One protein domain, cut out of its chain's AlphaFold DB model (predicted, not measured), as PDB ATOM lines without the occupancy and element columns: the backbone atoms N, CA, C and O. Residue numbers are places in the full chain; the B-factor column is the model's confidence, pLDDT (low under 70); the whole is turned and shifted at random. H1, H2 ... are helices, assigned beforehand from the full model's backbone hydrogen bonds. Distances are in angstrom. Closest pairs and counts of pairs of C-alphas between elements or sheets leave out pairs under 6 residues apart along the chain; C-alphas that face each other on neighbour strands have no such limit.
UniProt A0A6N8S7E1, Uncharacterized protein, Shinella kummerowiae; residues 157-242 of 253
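AT A GLANCE: This is residues 157 to 242 of the 253 residues of an uncharacterized protein of Shinella kummerowiae (UniProt A0A6N8S7E1). Four short helices, H1 to H4, make a compact head with the first part of the long helix H5, whose residues 224 to 242 stick out as an arm. The printed part has 86 residues, with five named helices in the order H1 to H5 and no named strand: all helix. It is loose, with a radius of gyration of the C-alphas of 15.8 A and spans of 53 by 26 by 19 A.

IN THESE COORDINATES: H1, residues 157 to 163, begins at C-alpha 157 (-12.446, 49.380, 47.899). H2 is residues 170 to 180, H3 183 to 195 and H4 197 to 203. H5, residues 208 to 242, is 51.0 A long and ends at C-alpha 242 (-47.964, 15.759, 33.926).

HOW THE PARTS SIT: The hub H5 touches H3 at a steep tilt of 63 degrees, the closest C-alphas, Tyr 188 and Ala 219, 5.1 A apart. H1 and H2 form a hairpin. Every O i to N i+4 pair is within hydrogen-bond range in H1, H2 and H5, but 7 of 9 in H3 and 0 of 3 in H4, where 4 of 4 O i to N i+3 pairs are.

THE WHOLE: The printed part has no cut and no long link; pLDDT is under 70 at residue 242.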
ATOM      1  N   ILE A 157     -11.754  50.465  48.613       88.75
ATOM      2  CA  ILE A 157     -12.446  49.380  47.899       88.75
ATOM      3  C   ILE A 157     -12.530  49.677  46.398       88.75
ATOM      4  O   ILE A 157     -12.271  48.792  45.587       88.75
ATOM      5  N   GLY A 158     -12.807  50.922  46.007       87.56
ATOM      6  CA  GLY A 158     -12.830  51.316  44.594       87.56
ATOM      7  C   GLY A 158     -11.512  51.047  43.847       87.56
ATOM      8  O   GLY A 158     -11.547  50.587  42.710       87.56
ATOM      9  N   GLN A 159     -10.348  51.243  44.480       88.81
ATOM     10  CA  GLN A 159      -9.047  50.882  43.889       88.81
ATOM     11  C   GLN A 159      -8.939  49.376  43.635       88.81
ATOM     12  O   GLN A 159      -8.568  48.958  42.539       88.81
ATOM     13  N   LEU A 160      -9.332  48.561  44.615       90.19
ATOM     14  CA  LEU A 160      -9.321  47.103  44.485       90.19
ATOM     15  C   LEU A 160     -10.302  46.617  43.410       90.19
ATOM     16  O   LEU A 160     -10.023  45.659  42.693       90.19
ATOM     17  N   MET A 161     -11.430  47.311  43.252       88.81
ATOM     18  CA  MET A 161     -12.399  47.036  42.193       88.81
ATOM     19  C   MET A 161     -11.822  47.257  40.791       88.81
ATOM     20  O   MET A 161     -12.145  46.498  39.875       88.81
ATOM     21  N   TYR A 162     -10.946  48.250  40.611       87.38
ATOM     22  CA  TYR A 162     -10.186  48.398  39.368       87.38
ATOM     23  C   TYR A 162      -9.154  47.280  39.205       87.38
ATOM     24  O   TYR A 162      -9.009  46.744  38.106       87.38
ATOM     25  N   ASP A 163      -8.498  46.867  40.287       87.94
ATOM     26  CA  ASP A 163      -7.481  45.810  40.253       87.94
ATOM     27  C   ASP A 163      -8.057  44.415  39.957       87.94
ATOM     28  O   ASP A 163      -7.362  43.585  39.374       87.94
ATOM     29  N   LEU A 164      -9.355  44.179  40.194       86.38
ATOM     30  CA  LEU A 164     -10.056  42.984  39.692       86.38
ATOM     31  C   LEU A 164      -9.969  42.836  38.160       86.38
ATOM     32  O   LEU A 164     -10.061  41.725  37.624       86.38
ATOM     33  N   ALA A 165      -9.798  43.945  37.429       81.69
ATOM     34  CA  ALA A 165      -9.610  43.925  35.983       81.69
ATOM     35  C   ALA A 165      -8.269  43.324  35.565       81.69
ATOM     36  O   ALA A 165      -8.209  42.642  34.538       81.69
ATOM     37  N   ALA A 166      -7.221  43.569  36.347       83.06
ATOM     38  CA  ALA A 166      -5.867  43.149  36.041       83.06
ATOM     39  C   ALA A 166      -5.703  41.656  36.371       83.06
ATOM     40  O   ALA A 166      -5.779  41.286  37.541       83.06
ATOM     41  N   PRO A 167      -5.457  40.773  35.384       82.19
ATOM     42  CA  PRO A 167      -5.380  39.330  35.631       82.19
ATOM     43  C   PRO A 167      -4.336  38.943  36.684       82.19
ATOM     44  O   PRO A 167      -4.574  38.019  37.451       82.19
ATOM     45  N   TYR A 168      -3.222  39.679  36.737       82.50
ATOM     46  CA  TYR A 168      -2.120  39.436  37.668       82.50
ATOM     47  C   TYR A 168      -2.494  39.680  39.134       82.50
ATOM     48  O   TYR A 168      -2.100  38.904  39.992       82.50
ATOM     49  N   TRP A 169      -3.278  40.722  39.418       83.38
ATOM     50  CA  TRP A 169      -3.614  41.134  40.789       83.38
ATOM     51  C   TRP A 169      -5.028  40.732  41.199       83.38
ATOM     52  O   TRP A 169      -5.459  41.001  42.315       83.38
ATOM     53  N   ARG A 170      -5.781  40.090  40.300       87.31
ATOM     54  CA  ARG A 170      -7.199  39.783  40.501       87.31
ATOM     55  C   ARG A 170      -7.453  38.946  41.754       87.31
ATOM     56  O   ARG A 170      -8.455  39.169  42.427       87.31
ATOM     57  N   ALA A 171      -6.601  37.960  42.030       88.00
ATOM     58  CA  ALA A 171      -6.755  37.084  43.192       88.00
ATOM     59  C   ALA A 171      -6.539  37.858  44.503       88.00
ATOM     60  O   ALA A 171      -7.375  37.787  45.405       88.00
ATOM     61  N   ASP A 172      -5.480  38.664  44.563       88.25
ATOM     62  CA  ASP A 172      -5.145  39.472  45.738       88.25
ATOM     63  C   ASP A 172      -6.159  40.594  45.961       88.25
ATOM     64  O   ASP A 172      -6.611  40.815  47.085       88.25
ATOM     65  N   ALA A 173      -6.601  41.254  44.886       89.19
ATOM     66  CA  ALA A 173      -7.651  42.263  44.935       89.19
ATOM     67  C   ALA A 173      -8.966  41.674  45.462       89.19
ATOM     68  O   ALA A 173      -9.622  42.282  46.307       89.19
ATOM     69  N   PHE A 174      -9.332  40.467  45.023       91.88
ATOM     70  CA  PHE A 174     -10.510  39.770  45.530       91.88
ATOM     71  C   PHE A 174     -10.380  39.420  47.019       91.88
ATOM     72  O   PHE A 174     -11.299  39.682  47.798       91.88
ATOM     73  N   ALA A 175      -9.225  38.895  47.440       91.38
ATOM     74  CA  ALA A 175      -8.955  38.607  48.847       91.38
ATOM     75  C   ALA A 175      -9.041  39.878  49.712       91.38
ATOM     76  O   ALA A 175      -9.682  39.870  50.765       91.38
ATOM     77  N   ALA A 176      -8.474  40.988  49.238       89.56
ATOM     78  CA  ALA A 176      -8.537  42.279  49.911       89.56
ATOM     79  C   ALA A 176      -9.976  42.824  50.003       89.56
ATOM     80  O   ALA A 176     -10.384  43.286  51.068       89.56
ATOM     81  N   ILE A 177     -10.785  42.705  48.942       91.25
ATOM     82  CA  ILE A 177     -12.205  43.100  48.963       91.25
ATOM     83  C   ILE A 177     -12.975  42.314  50.028       91.25
ATOM     84  O   ILE A 177     -13.763  42.905  50.766       91.25
ATOM     85  N   LYS A 178     -12.724  41.007  50.181       93.19
ATOM     86  CA  LYS A 178     -13.364  40.205  51.240       93.19
ATOM     87  C   LYS A 178     -12.995  40.680  52.646       93.19
ATOM     88  O   LYS A 178     -13.842  40.642  53.531       93.19
ATOM     89  N   LEU A 179     -11.768  41.157  52.862       90.44
ATOM     90  CA  LEU A 179     -11.349  41.704  54.161       90.44
ATOM     91  C   LEU A 179     -12.027  43.041  54.494       90.44
ATOM     92  O   LEU A 179     -12.209  43.355  55.668       90.44
ATOM     93  N   LEU A 180     -12.400  43.821  53.476       87.06
ATOM     94  CA  LEU A 180     -13.026  45.138  53.631       87.06
ATOM     95  C   LEU A 180     -14.560  45.100  53.595       87.06
ATOM     96  O   LEU A 180     -15.204  46.131  53.786       87.06
ATOM     97  N   THR A 181     -15.158  43.933  53.352       88.38
ATOM     98  CA  THR A 181     -16.607  43.769  53.196       88.38
ATOM     99  C   THR A 181     -17.202  42.851  54.266       88.38
ATOM    100  O   THR A 181     -16.520  41.954  54.772       88.38
ATOM    101  N   PRO A 182     -18.485  43.044  54.630       91.62
ATOM    102  CA  PRO A 182     -19.161  42.214  55.625       91.62
ATOM    103  C   PRO A 182     -19.209  40.738  55.220       91.62
ATOM    104  O   PRO A 182     -19.410  40.410  54.045       91.62
ATOM    105  N   VAL A 183     -19.081  39.844  56.203       92.12
ATOM    106  CA  VAL A 183     -18.997  38.385  56.001       92.12
ATOM    107  C   VAL A 183     -20.238  37.828  55.298       92.12
ATOM    108  O   VAL A 183     -20.145  36.886  54.516       92.12
ATOM    109  N   GLU A 184     -21.398  38.446  55.503       90.62
ATOM    110  CA  GLU A 184     -22.667  38.067  54.876       90.62
ATOM    111  C   GLU A 184     -22.606  38.153  53.343       90.62
ATOM    112  O   GLU A 184     -23.294  37.409  52.646       90.62
ATOM    113  N   THR A 185     -21.752  39.028  52.803       91.94
ATOM    114  CA  THR A 185     -21.582  39.202  51.354       91.94
ATOM    115  C   THR A 185     -20.616  38.196  50.737       91.94
ATOM    116  O   THR A 185     -20.634  38.002  49.523       91.94
ATOM    117  N   HIS A 186     -19.801  37.505  51.544       94.56
ATOM    118  CA  HIS A 186     -18.700  36.670  51.047       94.56
ATOM    119  C   HIS A 186     -19.179  35.527  50.163       94.56
ATOM    120  O   HIS A 186     -18.559  35.257  49.144       94.56
ATOM    121  N   LYS A 187     -20.313  34.903  50.502       93.44
ATOM    122  CA  LYS A 187     -20.904  33.836  49.685       93.44
ATOM    123  C   LYS A 187     -21.252  34.329  48.280       93.44
ATOM    124  O   LYS A 187     -20.941  33.659  47.303       93.44
ATOM    125  N   TYR A 188     -21.874  35.503  48.180       92.94
ATOM    126  CA  TYR A 188     -22.161  36.125  46.890       92.94
ATOM    127  C   TYR A 188     -20.870  36.472  46.147       92.94
ATOM    128  O   TYR A 188     -20.754  36.147  44.972       92.94
ATOM    129  N   LEU A 189     -19.896  37.079  46.830       93.50
ATOM    130  CA  LEU A 189     -18.611  37.441  46.233       93.50
ATOM    131  C   LEU A 189     -17.887  36.217  45.654       93.50
ATOM    132  O   LEU A 189     -17.424  36.280  44.521       93.50
ATOM    133  N   ASP A 190     -17.836  35.106  46.392       94.38
ATOM    134  CA  ASP A 190     -17.195  33.857  45.960       94.38
ATOM    135  C   ASP A 190     -17.891  33.260  44.730       94.38
ATOM    136  O   ASP A 190     -17.241  32.870  43.761       94.38
ATOM    137  N   GLU A 191     -19.223  33.222  44.740       92.94
ATOM    138  CA  GLU A 191     -20.012  32.670  43.638       92.94
ATOM    139  C   GLU A 191     -19.977  33.560  42.388       92.94
ATOM    140  O   GLU A 191     -19.872  33.047  41.271       92.94
ATOM    141  N   ALA A 192     -20.035  34.882  42.561       90.50
ATOM    142  CA  ALA A 192     -19.913  35.844  41.471       90.50
ATOM    143  C   ALA A 192     -18.512  35.786  40.856       90.50
ATOM    144  O   ALA A 192     -18.385  35.668  39.642       90.50
ATOM    145  N   TYR A 193     -17.463  35.762  41.684       90.75
ATOM    146  CA  TYR A 193     -16.081  35.632  41.226       90.75
ATOM    147  C   TYR A 193     -15.828  34.325  40.466       90.75
ATOM    148  O   TYR A 193     -15.126  34.327  39.457       90.75
ATOM    149  N   ALA A 194     -16.415  33.213  40.919       90.50
ATOM    150  CA  ALA A 194     -16.299  31.924  40.243       90.50
ATOM    151  C   ALA A 194     -17.063  31.862  38.908       90.50
ATOM    152  O   ALA A 194     -16.688  31.078  38.037       90.50
ATOM    153  N   THR A 195     -18.126  32.657  38.752       87.81
ATOM    154  CA  THR A 195     -18.964  32.667  37.542       87.81
ATOM    155  C   THR A 195     -18.435  33.662  36.511       87.81
ATOM    156  O   THR A 195     -18.032  33.267  35.419       87.81
ATOM    157  N   ASP A 196     -18.410  34.946  36.866       83.25
ATOM    158  CA  ASP A 196     -17.810  36.023  36.081       83.25
ATOM    159  C   ASP A 196     -17.317  37.128  37.034       83.25
ATOM    160  O   ASP A 196     -18.120  37.894  37.574       83.25
ATOM    161  N   PRO A 197     -15.991  37.282  37.222       79.88
ATOM    162  CA  PRO A 197     -15.420  38.355  38.036       79.88
ATOM    163  C   PRO A 197     -15.864  39.764  37.618       79.88
ATOM    164  O   PRO A 197     -15.803  40.698  38.418       79.88
ATOM    165  N   SER A 198     -16.306  39.937  36.371       81.00
ATOM    166  CA  SER A 198     -16.797  41.212  35.847       81.00
ATOM    167  C   SER A 198     -18.126  41.628  36.475       81.00
ATOM    168  O   SER A 198     -18.383  42.828  36.575       81.00
ATOM    169  N   ASP A 199     -18.938  40.684  36.965       82.62
ATOM    170  CA  ASP A 199     -20.215  40.983  37.627       82.62
ATOM    171  C   ASP A 199     -20.026  41.817  38.892       82.62
ATOM    172  O   ASP A 199     -20.863  42.665  39.214       82.62
ATOM    173  N   LEU A 200     -18.888  41.654  39.571       86.00
ATOM    174  CA  LEU A 200     -18.548  42.460  40.736       86.00
ATOM    175  C   LEU A 200     -18.455  43.946  40.378       86.00
ATOM    176  O   LEU A 200     -18.846  44.785  41.187       86.00
ATOM    177  N   ARG A 201     -18.041  44.298  39.150       83.31
ATOM    178  CA  ARG A 201     -17.946  45.702  38.700       83.31
ATOM    179  C   ARG A 201     -19.285  46.421  38.677       83.31
ATOM    180  O   ARG A 201     -19.304  47.644  38.731       83.31
ATOM    181  N   GLN A 202     -20.400  45.693  38.644       85.12
ATOM    182  CA  GLN A 202     -21.727  46.299  38.757       85.12
ATOM    183  C   GLN A 202     -21.960  46.949  40.131       85.12
ATOM    184  O   GLN A 202     -22.933  47.682  40.296       85.12
ATOM    185  N   CYS A 203     -21.091  46.675  41.107       87.75
ATOM    186  CA  CYS A 203     -21.093  47.290  42.430       87.75
ATOM    187  C   CYS A 203     -20.136  48.490  42.533       87.75
ATOM    188  O   CYS A 203     -20.000  49.048  43.617       87.75
ATOM    189  N   LEU A 204     -19.450  48.875  41.449       88.44
ATOM    190  CA  LEU A 204     -18.540  50.018  41.461       88.44
ATOM    191  C   LEU A 204     -19.318  51.316  41.723       88.44
ATOM    192  O   LEU A 204     -20.328  51.592  41.076       88.44
ATOM    193  N   ALA A 205     -18.810  52.114  42.654       87.56
ATOM    194  CA  ALA A 205     -19.321  53.428  43.010       87.56
ATOM    195  C   ALA A 205     -18.158  54.323  43.462       87.56
ATOM    196  O   ALA A 205     -17.052  53.838  43.702       87.56
ATOM    197  N   ASP A 206     -18.414  55.622  43.600       83.19
ATOM    198  CA  ASP A 206     -17.377  56.596  43.967       83.19
ATOM    199  C   ASP A 206     -16.933  56.478  45.434       83.19
ATOM    200  O   ASP A 206     -15.829  56.893  45.787       83.19
ATOM    201  N   ARG A 207     -17.788  55.928  46.306       86.94
ATOM    202  CA  ARG A 207     -17.525  55.777  47.742       86.94
ATOM    203  C   ARG A 207     -17.513  54.315  48.152       86.94
ATOM    204  O   ARG A 207     -18.408  53.557  47.791       86.94
ATOM    205  N   ASP A 208     -16.580  53.967  49.029       87.00
ATOM    206  CA  ASP A 208     -16.477  52.622  49.604       87.00
ATOM    207  C   ASP A 208     -17.766  52.169  50.299       87.00
ATOM    208  O   ASP A 208     -18.171  51.020  50.143       87.00
ATOM    209  N   SER A 209     -18.453  53.072  51.009       88.56
ATOM    210  CA  SER A 209     -19.745  52.773  51.646       88.56
ATOM    211  C   SER A 209     -20.789  52.294  50.643       88.56
ATOM    212  O   SER A 209     -21.556  51.374  50.927       88.56
ATOM    213  N   ASP A 210     -20.800  52.907  49.466       90.06
ATOM    214  CA  ASP A 210     -21.801  52.663  48.439       90.06
ATOM    215  C   ASP A 210     -21.485  51.350  47.716       90.06
ATOM    216  O   ASP A 210     -22.396  50.574  47.427       90.06
ATOM    217  N   ILE A 211     -20.195  51.045  47.527       90.62
ATOM    218  CA  ILE A 211     -19.735  49.748  47.014       90.62
ATOM    219  C   ILE A 211     -20.125  48.619  47.978       90.62
ATOM    220  O   ILE A 211     -20.688  47.606  47.559       90.62
ATOM    221  N   VAL A 212     -19.878  48.793  49.281       91.50
ATOM    222  CA  VAL A 212     -20.248  47.801  50.305       91.50
ATOM    223  C   VAL A 212     -21.760  47.584  50.334       91.50
ATOM    224  O   VAL A 212     -22.219  46.439  50.337       91.50
ATOM    225  N   GLN A 213     -22.543  48.662  50.300       92.06
ATOM    226  CA  GLN A 213     -24.000  48.569  50.252       92.06
ATOM    227  C   GLN A 213     -24.479  47.869  48.972       92.06
ATOM    228  O   GLN A 213     -25.409  47.059  49.016       92.06
ATOM    229  N   ALA A 214     -23.840  48.135  47.831       92.88
ATOM    230  CA  ALA A 214     -24.142  47.464  46.575       92.88
ATOM    231  C   ALA A 214     -23.866  45.956  46.660       92.88
ATOM    232  O   ALA A 214     -24.719  45.173  46.239       92.88
ATOM    233  N   PHE A 215     -22.755  45.533  47.277       93.62
ATOM    234  CA  PHE A 215     -22.484  44.113  47.520       93.62
ATOM    235  C   PHE A 215     -23.547  43.453  48.392       93.62
ATOM    236  O   PHE A 215     -24.004  42.360  48.068       93.62
ATOM    237  N   GLN A 216     -23.984  44.112  49.465       93.50
ATOM    238  CA  GLN A 216     -25.051  43.591  50.324       93.50
ATOM    239  C   GLN A 216     -26.370  43.438  49.563       93.50
ATOM    240  O   GLN A 216     -26.994  42.377  49.603       93.50
ATOM    241  N   ASN A 217     -26.768  44.464  48.811       92.75
ATOM    242  CA  ASN A 217     -27.989  44.425  48.011       92.75
ATOM    243  C   ASN A 217     -27.920  43.321  46.948       92.75
ATOM    244  O   ASN A 217     -28.884  42.581  46.746       92.75
ATOM    245  N   ARG A 218     -26.770  43.172  46.282       91.62
ATOM    246  CA  ARG A 218     -26.559  42.123  45.281       91.62
ATOM    247  C   ARG A 218     -26.541  40.736  45.890       91.62
ATOM    248  O   ARG A 218     -27.117  39.842  45.282       91.62
ATOM    249  N   ALA A 219     -25.984  40.566  47.084       92.81
ATOM    250  CA  ALA A 219     -26.036  39.297  47.794       92.81
ATOM    251  C   ALA A 219     -27.485  38.856  48.055       92.81
ATOM    252  O   ALA A 219     -27.836  37.718  47.749       92.81
ATOM    253  N   ILE A 220     -28.352  39.769  48.508       91.94
ATOM    254  CA  ILE A 220     -29.783  39.483  48.721       91.94
ATOM    255  C   ILE A 220     -30.461  39.090  47.401       91.94
ATOM    256  O   ILE A 220     -31.105  38.044  47.311       91.94
ATOM    257  N   LEU A 221     -30.280  39.897  46.349       91.19
ATOM    258  CA  LEU A 221     -30.873  39.631  45.034       91.19
ATOM    259  C   LEU A 221     -30.379  38.314  44.424       91.19
ATOM    260  O   LEU A 221     -31.131  37.627  43.733       91.19
ATOM    261  N   TRP A 222     -29.124  37.955  44.677       90.50
ATOM    262  CA  TRP A 222     -28.522  36.715  44.206       90.50
ATOM    263  C   TRP A 222     -29.175  35.491  44.848       90.50
ATOM    264  O   TRP A 222     -29.526  34.534  44.155       90.50
ATOM    265  N   GLU A 223     -29.418  35.533  46.159       90.31
ATOM    266  CA  GLU A 223     -30.136  34.463  46.852       90.31
ATOM    267  C   GLU A 223     -31.595  34.361  46.399       90.31
ATOM    268  O   GLU A 223     -32.098  33.255  46.175       90.31
ATOM    269  N   GLU A 224     -32.268  35.494  46.188       90.94
ATOM    270  CA  GLU A 224     -33.618  35.507  45.624       90.94
ATOM    271  C   GLU A 224     -33.667  34.902  44.223       90.94
ATOM    272  O   GLU A 224     -34.565  34.110  43.928       90.94
ATOM    273  N   ARG A 225     -32.704  35.244  43.361       88.81
ATOM    274  CA  ARG A 225     -32.608  34.692  42.007       88.81
ATOM    275  C   ARG A 225     -32.464  33.175  42.051       88.81
ATOM    276  O   ARG A 225     -33.255  32.481  41.419       88.81
ATOM    277  N   LYS A 226     -31.544  32.658  42.870       89.88
ATOM    278  CA  LYS A 226     -31.371  31.208  43.057       89.88
ATOM    279  C   LYS A 226     -32.636  30.531  43.569       89.88
ATOM    280  O   LYS A 226     -32.963  29.426  43.144       89.88
ATOM    281  N   ARG A 227     -33.365  31.185  44.479       91.44
ATOM    282  CA  ARG A 227     -34.641  30.668  44.978       91.44
ATOM    283  C   ARG A 227     -35.688  30.588  43.866       91.44
ATOM    284  O   ARG A 227     -36.355  29.562  43.765       91.44
ATOM    285  N   ARG A 228     -35.810  31.623  43.028       91.19
ATOM    286  CA  ARG A 228     -36.738  31.632  41.884       91.19
ATOM    287  C   ARG A 228     -36.375  30.560  40.859       91.19
ATOM    288  O   ARG A 228     -37.237  29.769  40.501       91.19
ATOM    289  N   GLU A 229     -35.102  30.447  40.487       90.25
ATOM    290  CA  GLU A 229     -34.614  29.401  39.573       90.25
ATOM    291  C   GLU A 229     -34.879  27.987  40.138       90.25
ATOM    292  O   GLU A 229     -35.307  27.075  39.427       90.25
ATOM    293  N   ALA A 230     -34.723  27.786  41.452       90.31
ATOM    294  CA  ALA A 230     -35.064  26.522  42.106       90.31
ATOM    295  C   ALA A 230     -36.581  26.230  42.127       90.31
ATOM    296  O   ALA A 230     -36.983  25.066  42.129       90.31
ATOM    297  N   GLU A 231     -37.433  27.255  42.174       90.12
ATOM    298  CA  GLU A 231     -38.891  27.113  42.103       90.12
ATOM    299  C   GLU A 231     -39.365  26.842  40.667       90.12
ATOM    300  O   GLU A 231     -40.199  25.959  40.464       90.12
ATOM    301  N   GLU A 232     -38.800  27.524  39.671       88.44
ATOM    302  CA  GLU A 232     -39.073  27.289  38.245       88.44
ATOM    303  C   GLU A 232     -38.648  25.883  37.823       88.44
ATOM    304  O   GLU A 232     -39.468  25.124  37.314       88.44
ATOM    305  N   THR A 233     -37.435  25.449  38.175       89.06
ATOM    306  CA  THR A 233     -36.995  24.076  37.873       89.06
ATOM    307  C   THR A 233     -37.845  22.999  38.554       89.06
ATOM    308  O   THR A 233     -37.966  21.889  38.031       89.06
ATOM    309  N   LYS A 234     -38.454  23.284  39.713       87.75
ATOM    310  CA  LYS A 234     -39.443  22.383  40.329       87.75
ATOM    311  C   LYS A 234     -40.747  22.367  39.537       87.75
ATOM    312  O   LYS A 234     -41.253  21.281  39.265       87.75
ATOM    313  N   ARG A 235     -41.257  23.534  39.130       83.69
ATOM    314  CA  ARG A 235     -42.468  23.645  38.300       83.69
ATOM    315  C   ARG A 235     -42.294  22.944  36.954       83.69
ATOM    316  O   ARG A 235     -43.171  22.179  36.574       83.69
ATOM    317  N   ASP A 236     -41.155  23.102  36.290       83.06
ATOM    318  CA  ASP A 236     -40.869  22.447  35.008       83.06
ATOM    319  C   ASP A 236     -40.793  20.919  35.149       83.06
ATOM    320  O   ASP A 236     -41.312  20.170  34.316       83.06
ATOM    321  N   LYS A 237     -40.218  20.425  36.254       83.81
ATOM    322  CA  LYS A 237     -40.228  18.990  36.595       83.81
ATOM    323  C   LYS A 237     -41.636  18.466  36.896       83.81
ATOM    324  O   LYS A 237     -41.936  17.312  36.601       83.81
ATOM    325  N   GLU A 238     -42.506  19.278  37.488       79.38
ATOM    326  CA  GLU A 238     -43.906  18.914  37.727       79.38
ATOM    327  C   GLU A 238     -44.750  18.953  36.445       79.38
ATOM    328  O   GLU A 238     -45.601  18.084  36.254       79.38
ATOM    329  N   LEU A 239     -44.510  19.919  35.554       74.12
ATOM    330  CA  LEU A 239     -45.190  20.046  34.262       74.12
ATOM    331  C   LEU A 239     -44.785  18.931  33.291       74.12
ATOM    332  O   LEU A 239     -45.661  18.319  32.682       74.12
ATOM    333  N   SER A 240     -43.492  18.596  33.206       70.62
ATOM    334  CA  SER A 240     -43.013  17.451  32.409       70.62
ATOM    335  C   SER A 240     -43.608  16.121  32.891       70.62
ATOM    336  O   SER A 240     -44.127  15.357  32.086       70.62
ATOM    337  N   ARG A 241     -43.679  15.887  34.211       70.12
ATOM    338  CA  ARG A 241     -44.349  14.695  34.772       70.12
ATOM    339  C   ARG A 241     -45.840  14.601  34.440       70.12
ATOM    340  O   ARG A 241     -46.362  13.496  34.345       70.12
ATOM    341  N   LYS A 242     -46.541  15.733  34.310       62.06
ATOM    342  CA  LYS A 242     -47.964  15.759  33.926       62.06
ATOM    343  C   LYS A 242     -48.161  15.541  32.423       62.06
ATOM    344  O   LYS A 242     -49.109  14.865  32.051       62.06
TER     345      LYS A 242